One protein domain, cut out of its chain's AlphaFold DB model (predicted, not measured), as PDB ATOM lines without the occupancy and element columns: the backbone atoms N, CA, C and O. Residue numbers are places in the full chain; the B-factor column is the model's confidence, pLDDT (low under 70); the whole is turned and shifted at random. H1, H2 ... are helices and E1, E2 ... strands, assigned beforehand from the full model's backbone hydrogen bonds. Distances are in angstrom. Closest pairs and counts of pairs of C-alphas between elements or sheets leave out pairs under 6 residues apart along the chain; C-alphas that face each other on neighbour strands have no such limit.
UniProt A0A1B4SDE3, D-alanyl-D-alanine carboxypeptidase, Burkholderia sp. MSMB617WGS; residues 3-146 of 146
ATOM      1  N   ALA A   3      14.436  19.014  55.624       73.69
ATOM      2  CA  ALA A   3      14.261  20.437  55.868       73.69
ATOM      3  C   ALA A   3      15.402  20.985  56.727       73.69
ATOM      4  O   ALA A   3      15.893  20.290  57.614       73.69
ATOM      5  N   GLU A   4      15.802  22.225  56.461       68.56
ATOM      6  CA  GLU A   4      16.785  22.951  57.266       68.56
ATOM      7  C   GLU A   4      16.060  23.931  58.201       68.56
ATOM      8  O   GLU A   4      15.139  24.624  57.748       68.56
ATOM      9  N   PRO A   5      16.431  23.985  59.491       65.56
ATOM     10  CA  PRO A   5      15.908  24.981  60.417       65.56
ATOM     11  C   PRO A   5      16.508  26.363  60.117       65.56
ATOM     12  O   PRO A   5      17.725  26.523  60.038       65.56
ATOM     13  N   LEU A   6      15.656  27.376  59.965       75.25
ATOM     14  CA  LEU A   6      16.064  28.777  59.863       75.25
ATOM     15  C   LEU A   6      16.193  29.393  61.260       75.25
ATOM     16  O   LEU A   6      15.553  28.955  62.218       75.25
ATOM     17  N   LYS A   7      16.990  30.467  61.360       67.94
ATOM     18  CA  LYS A   7      17.186  31.244  62.600       67.94
ATOM     19  C   LYS A   7      15.875  31.799  63.178       67.94
ATOM     20  O   LYS A   7      15.801  32.073  64.369       67.94
ATOM     21  N   ASP A   8      14.849  31.891  62.341       77.44
ATOM     22  CA  ASP A   8      13.546  32.485  62.629       77.44
ATOM     23  C   ASP A   8      12.548  31.454  63.206       77.44
ATOM     24  O   ASP A   8      11.369  31.750  63.372       77.44
ATOM     25  N   GLY A   9      12.987  30.209  63.448       71.12
ATOM     26  CA  GLY A   9      12.137  29.112  63.929       71.12
ATOM     27  C   GLY A   9      11.279  28.442  62.847       71.12
ATOM     28  O   GLY A   9      10.513  27.526  63.142       71.12
ATOM     29  N   THR A  10      11.409  28.867  61.587       75.44
ATOM     30  CA  THR A  10      10.758  28.235  60.429       75.44
ATOM     31  C   THR A  10      11.650  27.157  59.809       75.44
ATOM     32  O   THR A  10      12.865  27.159  59.983       75.44
ATOM     33  N   TYR A  11      11.060  26.213  59.073       72.00
ATOM     34  CA  TYR A  11      11.797  25.144  58.392       72.00
ATOM     35  C   TYR A  11      11.687  25.314  56.877       72.00
ATOM     36  O   TYR A  11      10.580  25.379  56.338       72.00
ATOM     37  N   ARG A  12      12.817  25.336  56.161       69.81
ATOM     38  CA  ARG A  12      12.823  25.324  54.692       69.81
ATOM     39  C   ARG A  12      12.903  23.884  54.203       69.81
ATOM     40  O   ARG A  12      13.926  23.221  54.344       69.81
ATOM     41  N   ALA A  13      11.799  23.398  53.640       68.12
ATOM     42  CA  ALA A  13      11.714  22.062  53.065       68.12
ATOM     43  C   ALA A  13      12.433  22.007  51.707       68.12
ATOM     44  O   ALA A  13      12.069  22.728  50.779       68.12
ATOM     45  N   PHE A  14      13.420  21.124  51.577       66.88
ATOM     46  CA  PHE A  14      14.134  20.873  50.319       66.88
ATOM     47  C   PHE A  14      13.572  19.675  49.556       66.88
ATOM     48  O   PHE A  14      13.637  19.637  48.326       66.88
ATOM     49  N   ALA A  15      13.009  18.707  50.286       70.12
ATOM     50  CA  ALA A  15      12.379  17.533  49.705       70.12
ATOM     51  C   ALA A  15      11.187  17.043  50.528       70.12
ATOM     52  O   ALA A  15      11.298  16.773  51.732       70.12
ATOM     53  N   ILE A  16      10.057  16.856  49.849       72.31
ATOM     54  CA  ILE A  16       8.847  16.257  50.414       72.31
ATOM     55  C   ILE A  16       8.570  14.963  49.658       72.31
ATOM     56  O   ILE A  16       8.401  14.968  48.440       72.31
ATOM     57  N   LEU A  17       8.528  13.848  50.389       74.19
ATOM     58  CA  LEU A  17       8.141  12.554  49.842       74.19
ATOM     59  C   LEU A  17       6.680  12.313  50.155       74.19
ATOM     60  O   LEU A  17       6.245  12.485  51.292       74.19
ATOM     61  N   ARG A  18       5.958  11.842  49.146       74.94
ATOM     62  CA  ARG A  18       4.622  11.292  49.281       74.94
ATOM     63  C   ARG A  18       4.679   9.794  48.959       74.94
ATOM     64  O   ARG A  18       4.719   9.437  47.779       74.94
ATOM     65  N   PRO A  19       4.698   8.915  49.980       71.38
ATOM     66  CA  PRO A  19       4.748   7.467  49.782       71.38
ATOM     67  C   PRO A  19       3.520   6.900  49.061       71.38
ATOM     68  O   PRO A  19       3.676   5.956  48.300       71.38
ATOM     69  N   SER A  20       2.333   7.496  49.238       69.69
ATOM     70  CA  SER A  20       1.081   7.013  48.624       69.69
ATOM     71  C   SER A  20       1.135   6.960  47.096       69.69
ATOM     72  O   SER A  20       0.572   6.059  46.485       69.69
ATOM     73  N   ASP A  21       1.848   7.913  46.487       66.31
ATOM     74  CA  ASP A  21       1.870   8.113  45.036       66.31
ATOM     75  C   ASP A  21       3.281   7.890  44.459       66.31
ATOM     76  O   ASP A  21       3.541   8.258  43.308       66.31
ATOM     77  N   HIS A  22       4.218   7.370  45.270       68.25
ATOM     78  CA  HIS A  22       5.649   7.240  44.951       68.25
ATOM     79  C   HIS A  22       6.240   8.505  44.301       68.25
ATOM     80  O   HIS A  22       6.987   8.449  43.324       68.25
ATOM     81  N   THR A  23       5.859   9.674  44.824       67.06
ATOM     82  CA  THR A  23       6.225  10.979  44.258       67.06
ATOM     83  C   THR A  23       7.090  11.761  45.240       67.06
ATOM     84  O   THR A  23       6.815  11.795  46.440       67.06
ATOM     85  N   ILE A  24       8.141  12.400  44.734       74.75
ATOM     86  CA  ILE A  24       9.006  13.321  45.464       74.75
ATOM     87  C   ILE A  24       8.916  14.715  44.834       74.75
ATOM     88  O   ILE A  24       9.016  14.867  43.615       74.75
ATOM     89  N   ALA A  25       8.712  15.731  45.669       73.75
ATOM     90  CA  ALA A  25       8.833  17.132  45.290       73.75
ATOM     91  C   ALA A  25      10.182  17.657  45.783       73.75
ATOM     92  O   ALA A  25      10.500  17.509  46.965       73.75
ATOM     93  N   LEU A  26      10.970  18.233  44.877       70.62
ATOM     94  CA  LEU A  26      12.319  18.735  45.150       70.62
ATOM     95  C   LEU A  26      12.415  20.216  44.821       70.62
ATOM     96  O   LEU A  26      11.741  20.709  43.914       70.62
ATOM     97  N   TYR A  27      13.311  20.897  45.531       67.06
ATOM     98  CA  TYR A  27      13.697  22.264  45.208       67.06
ATOM     99  C   TYR A  27      14.122  22.387  43.725       67.06
ATOM    100  O   TYR A  27      14.739  21.455  43.185       67.06
ATOM    101  N   PRO A  28      13.802  23.508  43.043       64.12
ATOM    102  CA  PRO A  28      14.157  23.711  41.644       64.12
ATOM    103  C   PRO A  28      15.633  23.403  41.375       64.12
ATOM    104  O   PRO A  28      16.512  23.792  42.137       64.12
ATOM    105  N   HIS A  29      15.895  22.708  40.267       63.44
ATOM    106  CA  HIS A  29      17.227  22.286  39.809       63.44
ATOM    107  C   HIS A  29      17.918  21.163  40.611       63.44
ATOM    108  O   HIS A  29      18.862  20.574  40.085       63.44
ATOM    109  N   CYS A  30      17.400  20.746  41.772       66.69
ATOM    110  CA  CYS A  30      17.929  19.619  42.562       66.69
ATOM    111  C   CYS A  30      17.385  18.247  42.102       66.69
ATOM    112  O   CYS A  30      17.054  17.386  42.912       66.69
ATOM    113  N   SER A  31      17.239  18.040  40.790       67.00
ATOM    114  CA  SER A  31      16.575  16.854  40.219       67.00
ATOM    115  C   SER A  31      17.531  15.771  39.704       67.00
ATOM    116  O   SER A  31      17.087  14.700  39.284       67.00
ATOM    117  N   ARG A  32      18.846  16.024  39.708       73.25
ATOM    118  CA  ARG A  32      19.865  15.099  39.190       73.25
ATOM    119  C   ARG A  32      21.092  15.076  40.092       73.25
ATOM    120  O   ARG A  32      21.565  16.135  40.484       73.25
ATOM    121  N   GLY A  33      21.633  13.884  40.329       73.62
ATOM    122  CA  GLY A  33      22.956  13.718  40.928       73.62
ATOM    123  C   GLY A  33      24.079  14.170  39.986       73.62
ATOM    124  O   GLY A  33      23.876  14.356  38.779       73.62
ATOM    125  N   LYS A  34      25.288  14.330  40.520       72.00
ATOM    126  CA  LYS A  34      26.465  14.883  39.834       72.00
ATOM    127  C   LYS A  34      26.886  14.066  38.623       72.00
ATOM    128  O   LYS A  34      27.150  14.631  37.562       72.00
ATOM    129  N   SER A  35      26.901  12.736  38.743       69.38
ATOM    130  CA  SER A  35      27.272  11.845  37.635       69.38
ATOM    131  C   SER A  35      26.243  11.909  36.505       69.38
ATOM    132  O   SER A  35      26.610  11.966  35.330       69.38
ATOM    133  N   ALA A  36      24.953  11.958  36.847       71.75
ATOM    134  CA  ALA A  36      23.881  12.121  35.868       71.75
ATOM    135  C   ALA A  36      23.939  13.491  35.173       71.75
ATOM    136  O   ALA A  36      23.823  13.570  33.947       71.75
ATOM    137  N   HIS A  37      24.181  14.561  35.936       75.88
ATOM    138  CA  HIS A  37      24.333  15.908  35.400       75.88
ATOM    139  C   HIS A  37      25.524  15.992  34.437       75.88
ATOM    140  O   HIS A  37      25.362  16.442  33.305       75.88
ATOM    141  N   PHE A  38      26.689  15.473  34.833       72.56
ATOM    142  CA  PHE A  38      27.890  15.495  34.000       72.56
ATOM    143  C   PHE A  38      27.723  14.674  32.716       72.56
ATOM    144  O   PHE A  38      28.052  15.156  31.636       72.56
ATOM    145  N   LYS A  39      27.129  13.474  32.793       76.06
ATOM    146  CA  LYS A  39      26.840  12.648  31.606       76.06
ATOM    147  C   LYS A  39      25.891  13.339  30.635       76.06
ATOM    148  O   LYS A  39      26.107  13.295  29.425       76.06
ATOM    149  N   ASN A  40      24.832  13.967  31.146       76.38
ATOM    150  CA  ASN A  40      23.882  14.674  30.298       76.38
ATOM    151  C   ASN A  40      24.526  15.914  29.657       76.38
ATOM    152  O   ASN A  40      24.389  16.104  28.451       76.38
ATOM    153  N   SER A  41      25.275  16.710  30.422       77.19
ATOM    154  CA  SER A  41      26.009  17.873  29.906       77.19
ATOM    155  C   SER A  41      27.058  17.471  28.867       77.19
ATOM    156  O   SER A  41      27.121  18.081  27.804       77.19
ATOM    157  N   PHE A  42      27.795  16.380  29.096       79.38
ATOM    158  CA  PHE A  42      28.745  15.827  28.128       79.38
ATOM    159  C   PHE A  42      28.058  15.365  26.836       79.38
ATOM    160  O   PHE A  42      28.542  15.625  25.740       79.38
ATOM    161  N   LYS A  43      26.882  14.734  26.934       82.75
ATOM    162  CA  LYS A  43      26.100  14.327  25.757       82.75
ATOM    163  C   LYS A  43      25.646  15.523  24.913       82.75
ATOM    164  O   LYS A  43      25.645  15.433  23.686       82.75
ATOM    165  N   TRP A  44      25.236  16.618  25.551       79.38
ATOM    166  CA  TRP A  44      24.867  17.849  24.845       79.38
ATOM    167  C   TRP A  44      26.080  18.544  24.234       79.38
ATOM    168  O   TRP A  44      26.007  18.960  23.082       79.38
ATOM    169  N   PHE A  45      27.201  18.573  24.954       82.38
ATOM    170  CA  PHE A  45      28.482  19.047  24.440       82.38
ATOM    171  C   PHE A  45      28.906  18.288  23.179       82.38
ATOM    172  O   PHE A  45      29.109  18.914  22.146       82.38
ATOM    173  N   MET A  46      28.931  16.950  23.215       83.88
ATOM    174  CA  MET A  46      29.316  16.128  22.060       83.88
ATOM    175  C   MET A  46      28.420  16.361  20.841       83.88
ATOM    176  O   MET A  46      28.901  16.346  19.714       83.88
ATOM    177  N   ARG A  47      27.117  16.595  21.046       86.38
ATOM    178  CA  ARG A  47      26.196  16.933  19.949       86.38
ATOM    179  C   ARG A  47      26.479  18.306  19.355       86.38
ATOM    180  O   ARG A  47      26.465  18.431  18.139       86.38
ATOM    181  N   GLY A  48      26.710  19.313  20.199       85.50
ATOM    182  CA  GLY A  48      27.055  20.660  19.744       85.50
ATOM    183  C   GLY A  48      28.376  20.669  18.981       85.50
ATOM    184  O   GLY A  48      28.418  21.152  17.855       85.50
ATOM    185  N   PHE A  49      29.404  20.043  19.557       87.75
ATOM    186  CA  PHE A  49      30.713  19.872  18.929       87.75
ATOM    187  C   PHE A  49      30.604  19.165  17.575       87.75
ATOM    188  O   PHE A  49      31.131  19.659  16.592       87.75
ATOM    189  N   LEU A  50      29.857  18.058  17.483       89.62
ATOM    190  CA  LEU A  50      29.710  17.330  16.221       89.62
ATOM    191  C   LEU A  50      29.096  18.192  15.108       89.62
ATOM    192  O   LEU A  50      29.519  18.089  13.963       89.62
ATOM    193  N   ILE A  51      28.101  19.027  15.422       91.06
ATOM    194  CA  ILE A  51      27.451  19.885  14.419       91.06
ATOM    195  C   ILE A  51      28.437  20.922  13.880       91.06
ATOM    196  O   ILE A  51      28.545  21.088  12.667       91.06
ATOM    197  N   VAL A  52      29.151  21.611  14.771       89.19
ATOM    198  CA  VAL A  52      30.086  22.672  14.379       89.19
ATOM    199  C   VAL A  52      31.298  22.076  13.660       89.19
ATOM    200  O   VAL A  52      31.639  22.549  12.575       89.19
ATOM    201  N   PHE A  53      31.825  20.953  14.150       90.69
ATOM    202  CA  PHE A  53      32.908  20.224  13.502       90.69
ATOM    203  C   PHE A  53      32.528  19.733  12.101       90.69
ATOM    204  O   PHE A  53      33.340  19.802  11.184       90.69
ATOM    205  N   LEU A  54      31.292  19.262  11.890       92.88
ATOM    206  CA  LEU A  54      30.825  18.873  10.555       92.88
ATOM    207  C   LEU A  54      30.765  20.071   9.605       92.88
ATOM    208  O   LEU A  54      31.200  19.955   8.463       92.88
ATOM    209  N   ILE A  55      30.265  21.221  10.064       92.88
ATOM    210  CA  ILE A  55      30.260  22.452   9.260       92.88
ATOM    211  C   ILE A  55      31.697  22.837   8.899       92.88
ATOM    212  O   ILE A  55      31.990  23.071   7.728       92.88
ATOM    213  N   TYR A  56      32.597  22.840   9.883       91.12
ATOM    214  CA  TYR A  56      34.014  23.113   9.680       91.12
ATOM    215  C   TYR A  56      34.643  22.147   8.665       91.12
ATOM    216  O   TYR A  56      35.297  22.586   7.719       91.12
ATOM    217  N   PHE A  57      34.374  20.847   8.798       91.88
ATOM    218  CA  PHE A  57      34.836  19.817   7.873       91.88
ATOM    219  C   PHE A  57      34.360  20.073   6.440       91.88
ATOM    220  O   PHE A  57      35.172  20.027   5.523       91.88
ATOM    221  N   PHE A  58      33.076  20.383   6.229       93.00
ATOM    222  CA  PHE A  58      32.554  20.661   4.887       93.00
ATOM    223  C   PHE A  58      33.125  21.948   4.285       93.00
ATOM    224  O   PHE A  58      33.409  21.978   3.089       93.00
ATOM    225  N   VAL A  59      33.349  22.990   5.093       91.44
ATOM    226  CA  VAL A  59      34.017  24.221   4.639       91.44
ATOM    227  C   VAL A  59      35.462  23.932   4.225       91.44
ATOM    228  O   VAL A  59      35.896  24.370   3.160       91.44
ATOM    229  N   MET A  60      36.203  23.150   5.014       89.50
ATOM    230  CA  MET A  60      37.556  22.716   4.650       89.50
ATOM    231  C   MET A  60      37.551  21.835   3.401       89.50
ATOM    232  O   MET A  60      38.369  22.021   2.507       89.50
ATOM    233  N   LEU A  61      36.594  20.920   3.282       90.12
ATOM    234  CA  LEU A  61      36.491  20.071   2.105       90.12
ATOM    235  C   LEU A  61      36.239  20.904   0.844       90.12
ATOM    236  O   LEU A  61      36.894  20.661  -0.157       90.12
ATOM    237  N   ALA A  62      35.344  21.893   0.903       89.31
ATOM    238  CA  ALA A  62      35.023  22.764  -0.226       89.31
ATOM    239  C   ALA A  62      36.173  23.706  -0.615       89.31
ATOM    240  O   ALA A  62      36.372  23.969  -1.794       89.31
ATOM    241  N   THR A  63      36.927  24.210   0.364       87.00
ATOM    242  CA  THR A  63      38.042  25.147   0.125       87.00
ATOM    243  C   THR A  63      39.277  24.469  -0.456       87.00
ATOM    244  O   THR A  63      39.961  25.073  -1.270       87.00
ATOM    245  N   PHE A  64      39.551  23.221  -0.074       85.81
ATOM    246  CA  PHE A  64      40.695  22.455  -0.579       85.81
ATOM    247  C   PHE A  64      40.319  21.493  -1.722       85.81
ATOM    248  O   PHE A  64      41.163  20.727  -2.198       85.81
ATOM    249  N   TRP A  65      39.059  21.508  -2.174       84.94
ATOM    250  CA  TRP A  65      38.588  20.628  -3.241       84.94
ATOM    251  C   TRP A  65      39.284  20.948  -4.566       84.94
ATOM    252  O   TRP A  65      39.187  22.057  -5.077       84.94
ATOM    253  N   GLY A  66      39.955  19.959  -5.160       81.88
ATOM    254  CA  GLY A  66      40.593  20.104  -6.476       81.88
ATOM    255  C   GLY A  66      41.955  20.809  -6.477       81.88
ATOM    256  O   GLY A  66      42.642  20.762  -7.490       81.88
ATOM    257  N   GLU A  67      42.390  21.369  -5.346       82.12
ATOM    258  CA  GLU A  67      43.705  22.016  -5.182       82.12
ATOM    259  C   GLU A  67      44.856  20.992  -5.071       82.12
ATOM    260  O   GLU A  67      46.023  21.313  -5.272       82.12
ATOM    261  N   GLY A  68      44.558  19.733  -4.716       81.56
ATOM    262  CA  GLY A  68      45.564  18.672  -4.546       81.56
ATOM    263  C   GLY A  68      46.456  18.817  -3.302       81.56
ATOM    264  O   GLY A  68      47.311  17.964  -3.053       81.56
ATOM    265  N   ILE A  69      46.238  19.848  -2.477       86.06
ATOM    266  CA  ILE A  69      47.031  20.173  -1.278       86.06
ATOM    267  C   ILE A  69      46.497  19.427  -0.038       86.06
ATOM    268  O   ILE A  69      46.136  20.012   0.984       86.06
ATOM    269  N   TRP A  70      46.446  18.095  -0.113       85.25
ATOM    270  CA  TRP A  70      45.843  17.247   0.927       85.25
ATOM    271  C   TRP A  70      46.564  17.306   2.280       85.25
ATOM    272  O   TRP A  70      45.926  17.180   3.323       85.25
ATOM    273  N   ARG A  71      47.886  17.518   2.288       89.62
ATOM    274  CA  ARG A  71      48.666  17.617   3.534       89.62
ATOM    275  C   ARG A  71      48.204  18.795   4.392       89.62
ATOM    276  O   ARG A  71      47.949  18.624   5.582       89.62
ATOM    277  N   GLU A  72      48.026  19.952   3.766       88.69
ATOM    278  CA  GLU A  72      47.631  21.181   4.456       88.69
ATOM    279  C   GLU A  72      46.175  21.108   4.902       88.69
ATOM    280  O   GLU A  72      45.861  21.553   6.003       88.69
ATOM    281  N   PHE A  73      45.320  20.446   4.118       89.69
ATOM    282  CA  PHE A  73      43.966  20.101   4.538       89.69
ATOM    283  C   PHE A  73      43.964  19.290   5.843       89.69
ATOM    284  O   PHE A  73      43.263  19.658   6.781       89.69
ATOM    285  N   PHE A  74      44.764  18.221   5.953       89.69
ATOM    286  CA  PHE A  74      44.803  17.415   7.179       89.69
ATOM    287  C   PHE A  74      45.386  18.179   8.370       89.69
ATOM    288  O   PHE A  74      44.862  18.063   9.478       89.69
ATOM    289  N   ILE A  75      46.432  18.984   8.160       91.75
ATOM    290  CA  ILE A  75      47.017  19.816   9.220       91.75
ATOM    291  C   ILE A  75      46.000  20.851   9.710       91.75
ATOM    292  O   ILE A  75      45.812  20.989  10.920       91.75
ATOM    293  N   ALA A  76      45.316  21.539   8.792       89.69
ATOM    294  CA  ALA A  76      44.271  22.495   9.126       89.69
ATOM    295  C   ALA A  76      43.117  21.804   9.858       89.69
ATOM    296  O   ALA A  76      42.755  22.242  10.943       89.69
ATOM    297  N   LEU A  77      42.614  20.681   9.335       91.81
ATOM    298  CA  LEU A  77      41.497  19.940   9.919       91.81
ATOM    299  C   LEU A  77      41.794  19.475  11.351       91.81
ATOM    300  O   LEU A  77      40.956  19.632  12.239       91.81
ATOM    301  N   ILE A  78      42.985  18.917  11.588       91.56
ATOM    302  CA  ILE A  78      43.395  18.451  12.917       91.56
ATOM    303  C   ILE A  78      43.633  19.643  13.847       91.56
ATOM    304  O   ILE A  78      43.119  19.655  14.963       91.56
ATOM    305  N   GLY A  79      44.380  20.656  13.401       92.69
ATOM    306  CA  GLY A  79      44.691  21.835  14.212       92.69
ATOM    307  C   GLY A  79      43.441  22.624  14.602       92.69
ATOM    308  O   GLY A  79      43.228  22.915  15.780       92.69
ATOM    309  N   GLY A  80      42.579  22.910  13.625       89.06
ATOM    310  CA  GLY A  80      41.298  23.582  13.821       89.06
ATOM    311  C   GLY A  80      40.333  22.753  14.661       89.06
ATOM    312  O   GLY A  80      39.767  23.272  15.619       89.06
ATOM    313  N   GLY A  81      40.219  21.449  14.383       89.88
ATOM    314  CA  GLY A  81      39.366  20.537  15.147       89.88
ATOM    315  C   GLY A  81      39.781  20.399  16.614       89.88
ATOM    316  O   GLY A  81      38.926  20.386  17.501       89.88
ATOM    317  N   LEU A  82      41.087  20.353  16.902       91.06
ATOM    318  CA  LEU A  82      41.597  20.366  18.276       91.06
ATOM    319  C   LEU A  82      41.304  21.702  18.964       91.06
ATOM    320  O   LEU A  82      40.821  21.705  20.096       91.06
ATOM    321  N   GLY A  83      41.555  22.828  18.289       90.69
ATOM    322  CA  GLY A  83      41.249  24.157  18.821       90.69
ATOM    323  C   GLY A  83      39.768  24.309  19.174       90.69
ATOM    324  O   GLY A  83      39.426  24.726  20.282       90.69
ATOM    325  N   GLU A  84      38.891  23.877  18.271       86.12
ATOM    326  CA  GLU A  84      37.448  23.833  18.481       86.12
ATOM    327  C   GLU A  84      37.089  22.967  19.698       86.12
ATOM    328  O   GLU A  84      36.397  23.424  20.612       86.12
ATOM    329  N   PHE A  85      37.618  21.742  19.768       87.88
ATOM    330  CA  PHE A  85      37.355  20.827  20.877       87.88
ATOM    331  C   PHE A  85      37.750  21.430  22.230       87.88
ATOM    332  O   PHE A  85      36.986  21.336  23.194       87.88
ATOM    333  N   PHE A  86      38.908  22.092  22.308       90.44
ATOM    334  CA  PHE A  86      39.363  22.751  23.531       90.44
ATOM    335  C   PHE A  86      38.452  23.911  23.938       90.44
ATOM    336  O   PHE A  86      38.022  23.969  25.093       90.44
ATOM    337  N   VAL A  87      38.119  24.810  23.009       87.94
ATOM    338  CA  VAL A  87      37.274  25.980  23.300       87.94
ATOM    339  C   VAL A  87      35.886  25.543  23.762       87.94
ATOM    340  O   VAL A  87      35.431  25.937  24.840       87.94
ATOM    341  N   TYR A  88      35.223  24.671  22.999       83.81
ATOM    342  CA  TYR A  88      33.906  24.172  23.383       83.81
ATOM    343  C   TYR A  88      33.968  23.321  24.654       83.81
ATOM    344  O   TYR A  88      33.041  23.372  25.465       83.81
ATOM    345  N   GLY A  89      35.051  22.568  24.863       85.00
ATOM    346  CA  GLY A  89      35.267  21.761  26.061       85.00
ATOM    347  C   GLY A  89      35.335  22.620  27.321       85.00
ATOM    348  O   GLY A  89      34.676  22.312  28.315       85.00
ATOM    349  N   VAL A  90      36.052  23.747  27.270       87.25
ATOM    350  CA  VAL A  90      36.118  24.722  28.371       87.25
ATOM    351  C   VAL A  90      34.746  25.336  28.647       87.25
ATOM    352  O   VAL A  90      34.329  25.403  29.807       87.25
ATOM    353  N   ILE A  91      34.006  25.728  27.605       83.88
ATOM    354  CA  ILE A  91      32.649  26.276  27.749       83.88
ATOM    355  C   ILE A  91      31.730  25.239  28.403       83.88
ATOM    356  O   ILE A  91      31.122  25.521  29.437       83.88
ATOM    357  N   ALA A  92      31.683  24.016  27.880       80.94
ATOM    358  CA  ALA A  92      30.860  22.949  28.434       80.94
ATOM    359  C   ALA A  92      31.236  22.609  29.881       80.94
ATOM    360  O   ALA A  92      30.356  22.443  30.729       80.94
ATOM    361  N   TYR A  93      32.533  22.553  30.189       80.62
ATOM    362  CA  TYR A  93      33.019  22.300  31.540       80.62
ATOM    363  C   TYR A  93      32.648  23.431  32.505       80.62
ATOM    364  O   TYR A  93      32.187  23.162  33.614       80.62
ATOM    365  N   SER A  94      32.787  24.695  32.096       81.06
ATOM    366  CA  SER A  94      32.387  25.849  32.910       81.06
ATOM    367  C   SER A  94      30.883  25.865  33.196       81.06
ATOM    368  O   SER A  94      30.476  26.047  34.345       81.06
ATOM    369  N   MET A  95      30.055  25.574  32.187       76.81
ATOM    370  CA  MET A  95      28.610  25.450  32.353       76.81
ATOM    371  C   MET A  95      28.261  24.297  33.294       76.81
ATOM    372  O   MET A  95      27.486  24.492  34.225       76.81
ATOM    373  N   ALA A  96      28.868  23.121  33.109       76.62
ATOM    374  CA  ALA A  96      28.648  21.974  33.985       76.62
ATOM    375  C   ALA A  96      29.050  22.284  35.435       76.62
ATOM    376  O   ALA A  96      28.306  21.957  36.359       76.62
ATOM    377  N   ARG A  97      30.182  22.976  35.642       77.50
ATOM    378  CA  ARG A  97      30.632  23.401  36.975       77.50
ATOM    379  C   ARG A  97      29.667  24.361  37.655       77.50
ATOM    380  O   ARG A  97      29.467  24.252  38.859       77.50
ATOM    381  N   ARG A  98      29.024  25.257  36.906       78.00
ATOM    382  CA  ARG A  98      28.061  26.217  37.462       78.00
ATOM    383  C   ARG A  98      26.846  25.543  38.105       78.00
ATOM    384  O   ARG A  98      26.287  26.082  39.054       78.00
ATOM    385  N   PHE A  99      26.454  24.369  37.615       73.88
ATOM    386  CA  PHE A  99      25.319  23.611  38.146       73.88
ATOM    387  C   PHE A  99      25.720  22.505  39.138       73.88
ATOM    388  O   PHE A  99      24.838  21.854  39.699       73.88
ATOM    389  N   LEU A 100      27.021  22.319  39.406       76.88
ATOM    390  CA  LEU A 100      27.510  21.354  40.397       76.88
ATOM    391  C   LEU A 100      26.936  21.570  41.804       76.88
ATOM    392  O   LEU A 100      26.505  20.576  42.378       76.88
ATOM    393  N   PRO A 101      26.837  22.802  42.350       77.12
ATOM    394  CA  PRO A 101      26.304  22.994  43.701       77.12
ATOM    395  C   PRO A 101      24.867  22.474  43.867       77.12
ATOM    396  O   PRO A 101      24.520  21.919  44.905       77.12
ATOM    397  N   PHE A 102      24.036  22.591  42.825       75.12
ATOM    398  CA  PHE A 102      22.672  22.050  42.828       75.12
ATOM    399  C   PHE A 102      22.659  20.519  42.761       75.12
ATOM    400  O   PHE A 102      21.820  19.879  43.394       75.12
ATOM    401  N   ALA A 103      23.589  19.928  42.008       76.06
ATOM    402  CA  ALA A 103      23.730  18.479  41.922       76.06
ATOM    403  C   ALA A 103      24.264  17.877  43.233       76.06
ATOM    404  O   ALA A 103      23.756  16.851  43.679       76.06
ATOM    405  N   ASP A 104      25.227  18.541  43.879       78.50
ATOM    406  CA  ASP A 104      25.758  18.144  45.186       78.50
ATOM    407  C   ASP A 104      24.658  18.244  46.270       78.50
ATOM    408  O   ASP A 104      24.506  17.339  47.090       78.50
ATOM    409  N   MET A 105      23.814  19.285  46.231       78.00
ATOM    410  CA  MET A 105      22.648  19.404  47.121       78.00
ATOM    411  C   MET A 105      21.626  18.277  46.889       78.00
ATOM    412  O   MET A 105      21.113  17.697  47.848       78.00
ATOM    413  N   ALA A 106      21.347  17.926  45.629       76.88
ATOM    414  CA  ALA A 106      20.461  16.810  45.296       76.88
ATOM    415  C   ALA A 106      20.999  15.468  45.821       76.88
ATOM    416  O   ALA A 106      20.236  14.672  46.368       76.88
ATOM    417  N   GLU A 107      22.309  15.226  45.709       79.50
ATOM    418  CA  GLU A 107      22.946  14.022  46.253       79.50
ATOM    419  C   GLU A 107      22.796  13.913  47.765       79.50
ATOM    420  O   GLU A 107      22.435  12.844  48.255       79.50
ATOM    421  N   GLN A 108      23.019  15.004  48.502       78.38
ATOM    422  CA  GLN A 108      22.838  15.018  49.956       78.38
ATOM    423  C   GLN A 108      21.395  14.684  50.341       78.38
ATOM    424  O   GLN A 108      21.170  13.855  51.221       78.38
ATOM    425  N   ILE A 109      20.416  15.256  49.634       79.12
ATOM    426  CA  ILE A 109      19.002  14.924  49.830       79.12
ATOM    427  C   ILE A 109      18.772  13.425  49.593       79.12
ATOM    428  O   ILE A 109      18.181  12.763  50.440       79.12
ATOM    429  N   PHE A 110      19.260  12.857  48.487       80.38
ATOM    430  CA  PHE A 110      19.090  11.427  48.194       80.38
ATOM    431  C   PHE A 110      19.786  10.524  49.221       80.38
ATOM    432  O   PHE A 110      19.237   9.483  49.584       80.38
ATOM    433  N   HIS A 111      20.945  10.938  49.740       80.81
ATOM    434  CA  HIS A 111      21.647  10.244  50.818       80.81
ATOM    435  C   HIS A 111      20.842  10.235  52.121       80.81
ATOM    436  O   HIS A 111      20.683   9.173  52.720       80.81
ATOM    437  N   VAL A 112      20.283  11.379  52.529       81.00
ATOM    438  CA  VAL A 112      19.414  11.478  53.717       81.00
ATOM    439  C   VAL A 112      18.148  10.627  53.555       81.00
ATOM    440  O   VAL A 112      17.629  10.087  54.528       81.00
ATOM    441  N   LEU A 113      17.674  10.446  52.322       77.19
ATOM    442  CA  LEU A 113      16.546   9.567  51.997       77.19
ATOM    443  C   LEU A 113      16.910   8.078  51.917       77.19
ATOM    444  O   LEU A 113      16.034   7.251  51.655       77.19
ATOM    445  N   GLY A 114      18.176   7.719  52.137       79.19
ATOM    446  CA  GLY A 114      18.652   6.336  52.118       79.19
ATOM    447  C   GLY A 114      18.749   5.724  50.717       79.19
ATOM    448  O   GLY A 114      18.822   4.502  50.580       79.19
ATOM    449  N   TRP A 115      18.734   6.537  49.658       79.88
ATOM    450  CA  TRP A 115      18.820   6.035  48.288       79.88
ATOM    451  C   TRP A 115      20.265   5.668  47.930       79.88
ATOM    452  O   TRP A 115      21.186   6.475  48.052       79.88
ATOM    453  N   ARG A 116      20.466   4.435  47.452       72.94
ATOM    454  CA  ARG A 116      21.771   3.960  46.964       72.94
ATOM    455  C   ARG A 116      22.128   4.631  45.635       72.94
ATOM    456  O   ARG A 116      21.249   4.920  44.826       72.94
ATOM    457  N   ASP A 117      23.425   4.854  45.410       75.56
ATOM    458  CA  ASP A 117      23.966   5.494  44.199       75.56
ATOM    459  C   ASP A 117      23.381   6.894  43.906       75.56
ATOM    460  O   ASP A 117      23.142   7.232  42.743       75.56
ATOM    461  N   ALA A 118      23.187   7.732  44.936       74.75
ATOM    462  CA  ALA A 118      22.661   9.103  44.832       74.75
ATOM    463  C   ALA A 118      23.227   9.905  43.639       74.75
ATOM    464  O   ALA A 118      22.479  10.549  42.901       74.75
ATOM    465  N   ALA A 119      24.529   9.773  43.369       71.81
ATOM    466  CA  ALA A 119      25.206  10.472  42.281       71.81
ATOM    467  C   ALA A 119      24.753  10.099  40.861       71.81
ATOM    468  O   ALA A 119      24.881  10.900  39.928       71.81
ATOM    469  N   LYS A 120      24.226   8.887  40.669       74.25
ATOM    470  CA  LYS A 120      23.743   8.382  39.374       74.25
ATOM    471  C   LYS A 120      22.243   8.598  39.180       74.25
ATOM    472  O   LYS A 120      21.723   8.270  38.112       74.25
ATOM    473  N   ILE A 121      21.538   9.112  40.186       76.81
ATOM    474  CA  ILE A 121      20.089   9.284  40.123       76.81
ATOM    475  C   ILE A 121      19.752  10.452  39.190       76.81
ATOM    476  O   ILE A 121      20.175  11.588  39.396       76.81
ATOM    477  N   ASP A 122      18.963  10.159  38.159       76.12
ATOM    478  CA  ASP A 122      18.341  11.142  37.271       76.12
ATOM    479  C   ASP A 122      16.822  10.989  37.382       76.12
ATOM    480  O   ASP A 122      16.219  10.096  36.777       76.12
ATOM    481  N   LEU A 123      16.202  11.834  38.205       72.81
ATOM    482  CA  LEU A 123      14.762  11.795  38.438       72.81
ATOM    483  C   LEU A 123      13.940  12.171  37.198       72.81
ATOM    484  O   LEU A 123      12.954  11.485  36.925       72.81
ATOM    485  N   PRO A 124      14.325  13.177  36.388       70.50
ATOM    486  CA  PRO A 124      13.694  13.422  35.095       70.50
ATOM    487  C   PRO A 124      13.703  12.196  34.177       70.50
ATOM    488  O   PRO A 124      12.688  11.893  33.547       70.50
ATOM    489  N   ALA A 125      14.823  11.468  34.103       69.44
ATOM    490  CA  ALA A 125      14.912  10.262  33.284       69.44
ATOM    491  C   ALA A 125      14.015   9.136  33.824       69.44
ATOM    492  O   ALA A 125      13.255   8.549  33.051       69.44
ATOM    493  N   ARG A 126      14.047   8.874  35.138       71.75
ATOM    494  CA  ARG A 126      13.195   7.861  35.791       71.75
ATOM    495  C   ARG A 126      11.708   8.182  35.658       71.75
ATOM    496  O   ARG A 126      10.945   7.327  35.221       71.75
ATOM    497  N   SER A 127      11.315   9.430  35.908       67.31
ATOM    498  CA  SER A 127       9.934   9.900  35.742       67.31
ATOM    499  C   SER A 127       9.456   9.741  34.292       67.31
ATOM    500  O   SER A 127       8.351   9.257  34.043       67.31
ATOM    501  N   LYS A 128      10.314  10.032  33.301       67.00
ATOM    502  CA  LYS A 128       9.992   9.821  31.878       67.00
ATOM    503  C   LYS A 128       9.826   8.337  31.521       67.00
ATOM    504  O   LYS A 128       8.956   8.015  30.708       67.00
ATOM    505  N   MET A 129      10.626   7.443  32.106       65.81
ATOM    506  CA  MET A 129      10.483   5.991  31.926       65.81
ATOM    507  C   MET A 129       9.203   5.463  32.582       65.81
ATOM    508  O   MET A 129       8.437   4.761  31.923       65.81
ATOM    509  N   ALA A 130       8.926   5.858  33.828       63.97
ATOM    510  CA  ALA A 130       7.698   5.503  34.539       63.97
ATOM    511  C   ALA A 130       6.453   5.990  33.779       63.97
ATOM    512  O   ALA A 130       5.507   5.231  33.582       63.97
ATOM    513  N   ARG A 131       6.493   7.212  33.228       66.38
ATOM    514  CA  ARG A 131       5.444   7.750  32.349       66.38
ATOM    515  C   ARG A 131       5.202   6.871  31.125       66.38
ATOM    516  O   ARG A 131       4.056   6.592  30.794       66.38
ATOM    517  N   LYS A 132       6.269   6.444  30.441       62.62
ATOM    518  CA  LYS A 132       6.158   5.594  29.243       62.62
ATOM    519  C   LYS A 132       5.559   4.223  29.574       62.62
ATOM    520  O   LYS A 132       4.878   3.656  28.731       62.62
ATOM    521  N   LYS A 133       5.807   3.710  30.784       65.25
ATOM    522  CA  LYS A 133       5.295   2.418  31.252       65.25
ATOM    523  C   LYS A 133       3.832   2.481  31.710       65.25
ATOM    524  O   LYS A 133       3.099   1.531  31.480       65.25
ATOM    525  N   GLU A 134       3.410   3.577  32.341       63.72
ATOM    526  CA  GLU A 134       2.073   3.691  32.949       63.72
ATOM    527  C   GLU A 134       1.048   4.482  32.122       63.72
ATOM    528  O   GLU A 134      -0.130   4.483  32.467       63.72
ATOM    529  N   GLY A 135       1.460   5.193  31.065       58.66
ATOM    530  CA  GLY A 135       0.541   5.916  30.173       58.66
ATOM    531  C   GLY A 135      -0.182   7.122  30.796       58.66
ATOM    532  O   GLY A 135      -1.026   7.726  30.144       58.66
ATOM    533  N   LYS A 136       0.141   7.503  32.040       58.41
ATOM    534  CA  LYS A 136      -0.505   8.613  32.763       58.41
ATOM    535  C   LYS A 136       0.176   9.967  32.482       58.41
ATOM    536  O   LYS A 136       1.409  10.013  32.398       58.41
ATOM    537  N   PRO A 137      -0.581  11.078  32.353       49.53
ATOM    538  CA  PRO A 137      -0.017  12.415  32.170       49.53
ATOM    539  C   PRO A 137       0.799  12.837  33.404       49.53
ATOM    540  O   PRO A 137       0.453  12.520  34.539       49.53
ATOM    541  N   GLY A 138       1.942  13.487  33.169       52.22
ATOM    542  CA  GLY A 138       2.953  13.737  34.199       52.22
ATOM    543  C   GLY A 138       2.594  14.886  35.140       52.22
ATOM    544  O   GLY A 138       2.250  15.975  34.686       52.22
ATOM    545  N   LEU A 139       2.756  14.650  36.445       54.62
ATOM    546  CA  LEU A 139       2.897  15.704  37.452       54.62
ATOM    547  C   LEU A 139       4.093  16.599  37.047       54.62
ATOM    548  O   LEU A 139       5.090  16.085  36.546       54.62
ATOM    549  N   GLY A 140       3.945  17.924  37.164       52.38
ATOM    550  CA  GLY A 140       4.781  18.939  36.495       52.38
ATOM    551  C   GLY A 140       6.288  18.951  36.814       52.38
ATOM    552  O   GLY A 140       6.832  18.053  37.440       52.38
ATOM    553  N   VAL A 141       6.981  20.023  36.403       54.81
ATOM    554  CA  VAL A 141       8.461  20.194  36.439       54.81
ATOM    555  C   VAL A 141       9.104  19.989  37.829       54.81
ATOM    556  O   VAL A 141      10.315  19.808  37.926       54.81
ATOM    557  N   LEU A 142       8.301  19.978  38.895       56.28
ATOM    558  CA  LEU A 142       8.733  19.882  40.293       56.28
ATOM    559  C   LEU A 142       8.389  18.543  40.966       56.28
ATOM    560  O   LEU A 142       8.831  18.304  42.087       56.28
ATOM    561  N   TYR A 143       7.623  17.673  40.302       58.97
ATOM    562  CA  TYR A 143       7.165  16.403  40.857       58.97
ATOM    563  C   TYR A 143       7.787  15.246  40.084       58.97
ATOM    564  O   TYR A 143       7.554  15.063  38.889       58.97
ATOM    565  N   PHE A 144       8.571  14.432  40.779       61.53
ATOM    566  CA  PHE A 144       9.234  13.284  40.183       61.53
ATOM    567  C   PHE A 144       8.731  11.999  40.817       61.53
ATOM    568  O   PHE A 144       8.568  11.920  42.030       61.53
ATOM    569  N   ARG A 145       8.508  10.975  39.997       62.75
ATOM    570  CA  ARG A 145       8.303   9.612  40.489       62.75
ATOM    571  C   ARG A 145       9.654   8.929  40.665       62.75
ATOM    572  O   ARG A 145      10.516   9.087  39.792       62.75
ATOM    573  N   TYR A 146       9.833   8.236  41.786       61.81
ATOM    574  CA  TYR A 146      11.097   7.604  42.174       61.81
ATOM    575  C   TYR A 146      11.012   6.082  42.228       61.81
ATOM    576  O   TYR A 146       9.918   5.564  42.535       61.81
TER     577      TYR A 146
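This is residues 3 to 146 of the 146 residues of the protein "D-alanyl-D-alanine carboxypeptidase" of Burkholderia sp. MSMB617WGS (UniProt A0A1B4SDE3). A long helical hairpin, H1 and H2, sticks out from a small head made of a four-stranded antiparallel sheet and the shorter helices H3 and H4. H3 joins the head to the hairpin where H1 begins and H2 ends, and H4 packs beside the sheet at E4, while the hairpin makes the longest axis. The printed part has 144 residues, in the order E1 E2 E3 H1 H2 H3 H4 E4, with the sheet order E1 E2 E3 E4; the class is mixed, helices and strands. The whole is only just extended, close to loose, with a radius of gyration of the C-alphas of 22.3 A and spans of 74 by 42 by 24 A.

E1, residues 3 to 5, E2, residues 11 to 18, and E3, residues 23 to 26, form a meander, each strand the antiparallel neighbour of the one before. E1 and E2 are a hairpin, with N 4 and O 12 3.0 A apart. E2 bends by 74 degrees at residue 14, and its pairing is staggered: residues 11 to 13 pair with E1 and residues 15 to 18 with E3. E2 and E3 are a hairpin too, with N 18 and O 23 2.8 A apart. The edge strand E4, residues 143 to 145, is antiparallel to E3, with N 24 and O 144 2.8 A apart. H4, residues 123 to 134, is on the sheet, over none of its strands; its height over the sheet is 4.3 A, only just above the sheet's level. The closest C-alphas of H4 and E4 are those of Ser 127 and Arg 145, 5.0 A apart. H3, residues 100 to 112, only grazes the sheet with residues 105 to 110. H1, residues 34 to 63, touches H3 with residues 34 to 37 alone, closest at the C-alphas of Lys 34 and Ala 103, 5.0 A. H1 and H2, residues 70 to 98, touch as a helical hairpin, opposite ways at a shallow tilt of 27 degrees, closest at the C-alphas of Phe 45 and Ala 92, 6.1 A. H2 and H3 meet only through their link. H1 and H2 are not on the sheet. In H1, H2, H3 and H4 every O i to N i+4 pair is within hydrogen-bond range.

E1 begins at C-alpha 3 (14.261, 20.437, 55.868). E2 is 18.1 A long, H1 42.6 A, H2 41.6 A, H3 18.5 A and H4 16.0 A. C-alpha 34 of H1 is at (26.465, 14.883, 39.834), and E4 ends at C-alpha 145 (8.303, 9.612, 40.489).

The two C-alphas farthest apart are those of Gly 9 and Gly 68, 76.9 A. The printed part has no cut and no long link. Residues 132 to 137, of which 132 to 134 belong to H4, stand free. The mean pLDDT of the printed part is 76.8; 37 residues are under 70, among them residues 127 to 146.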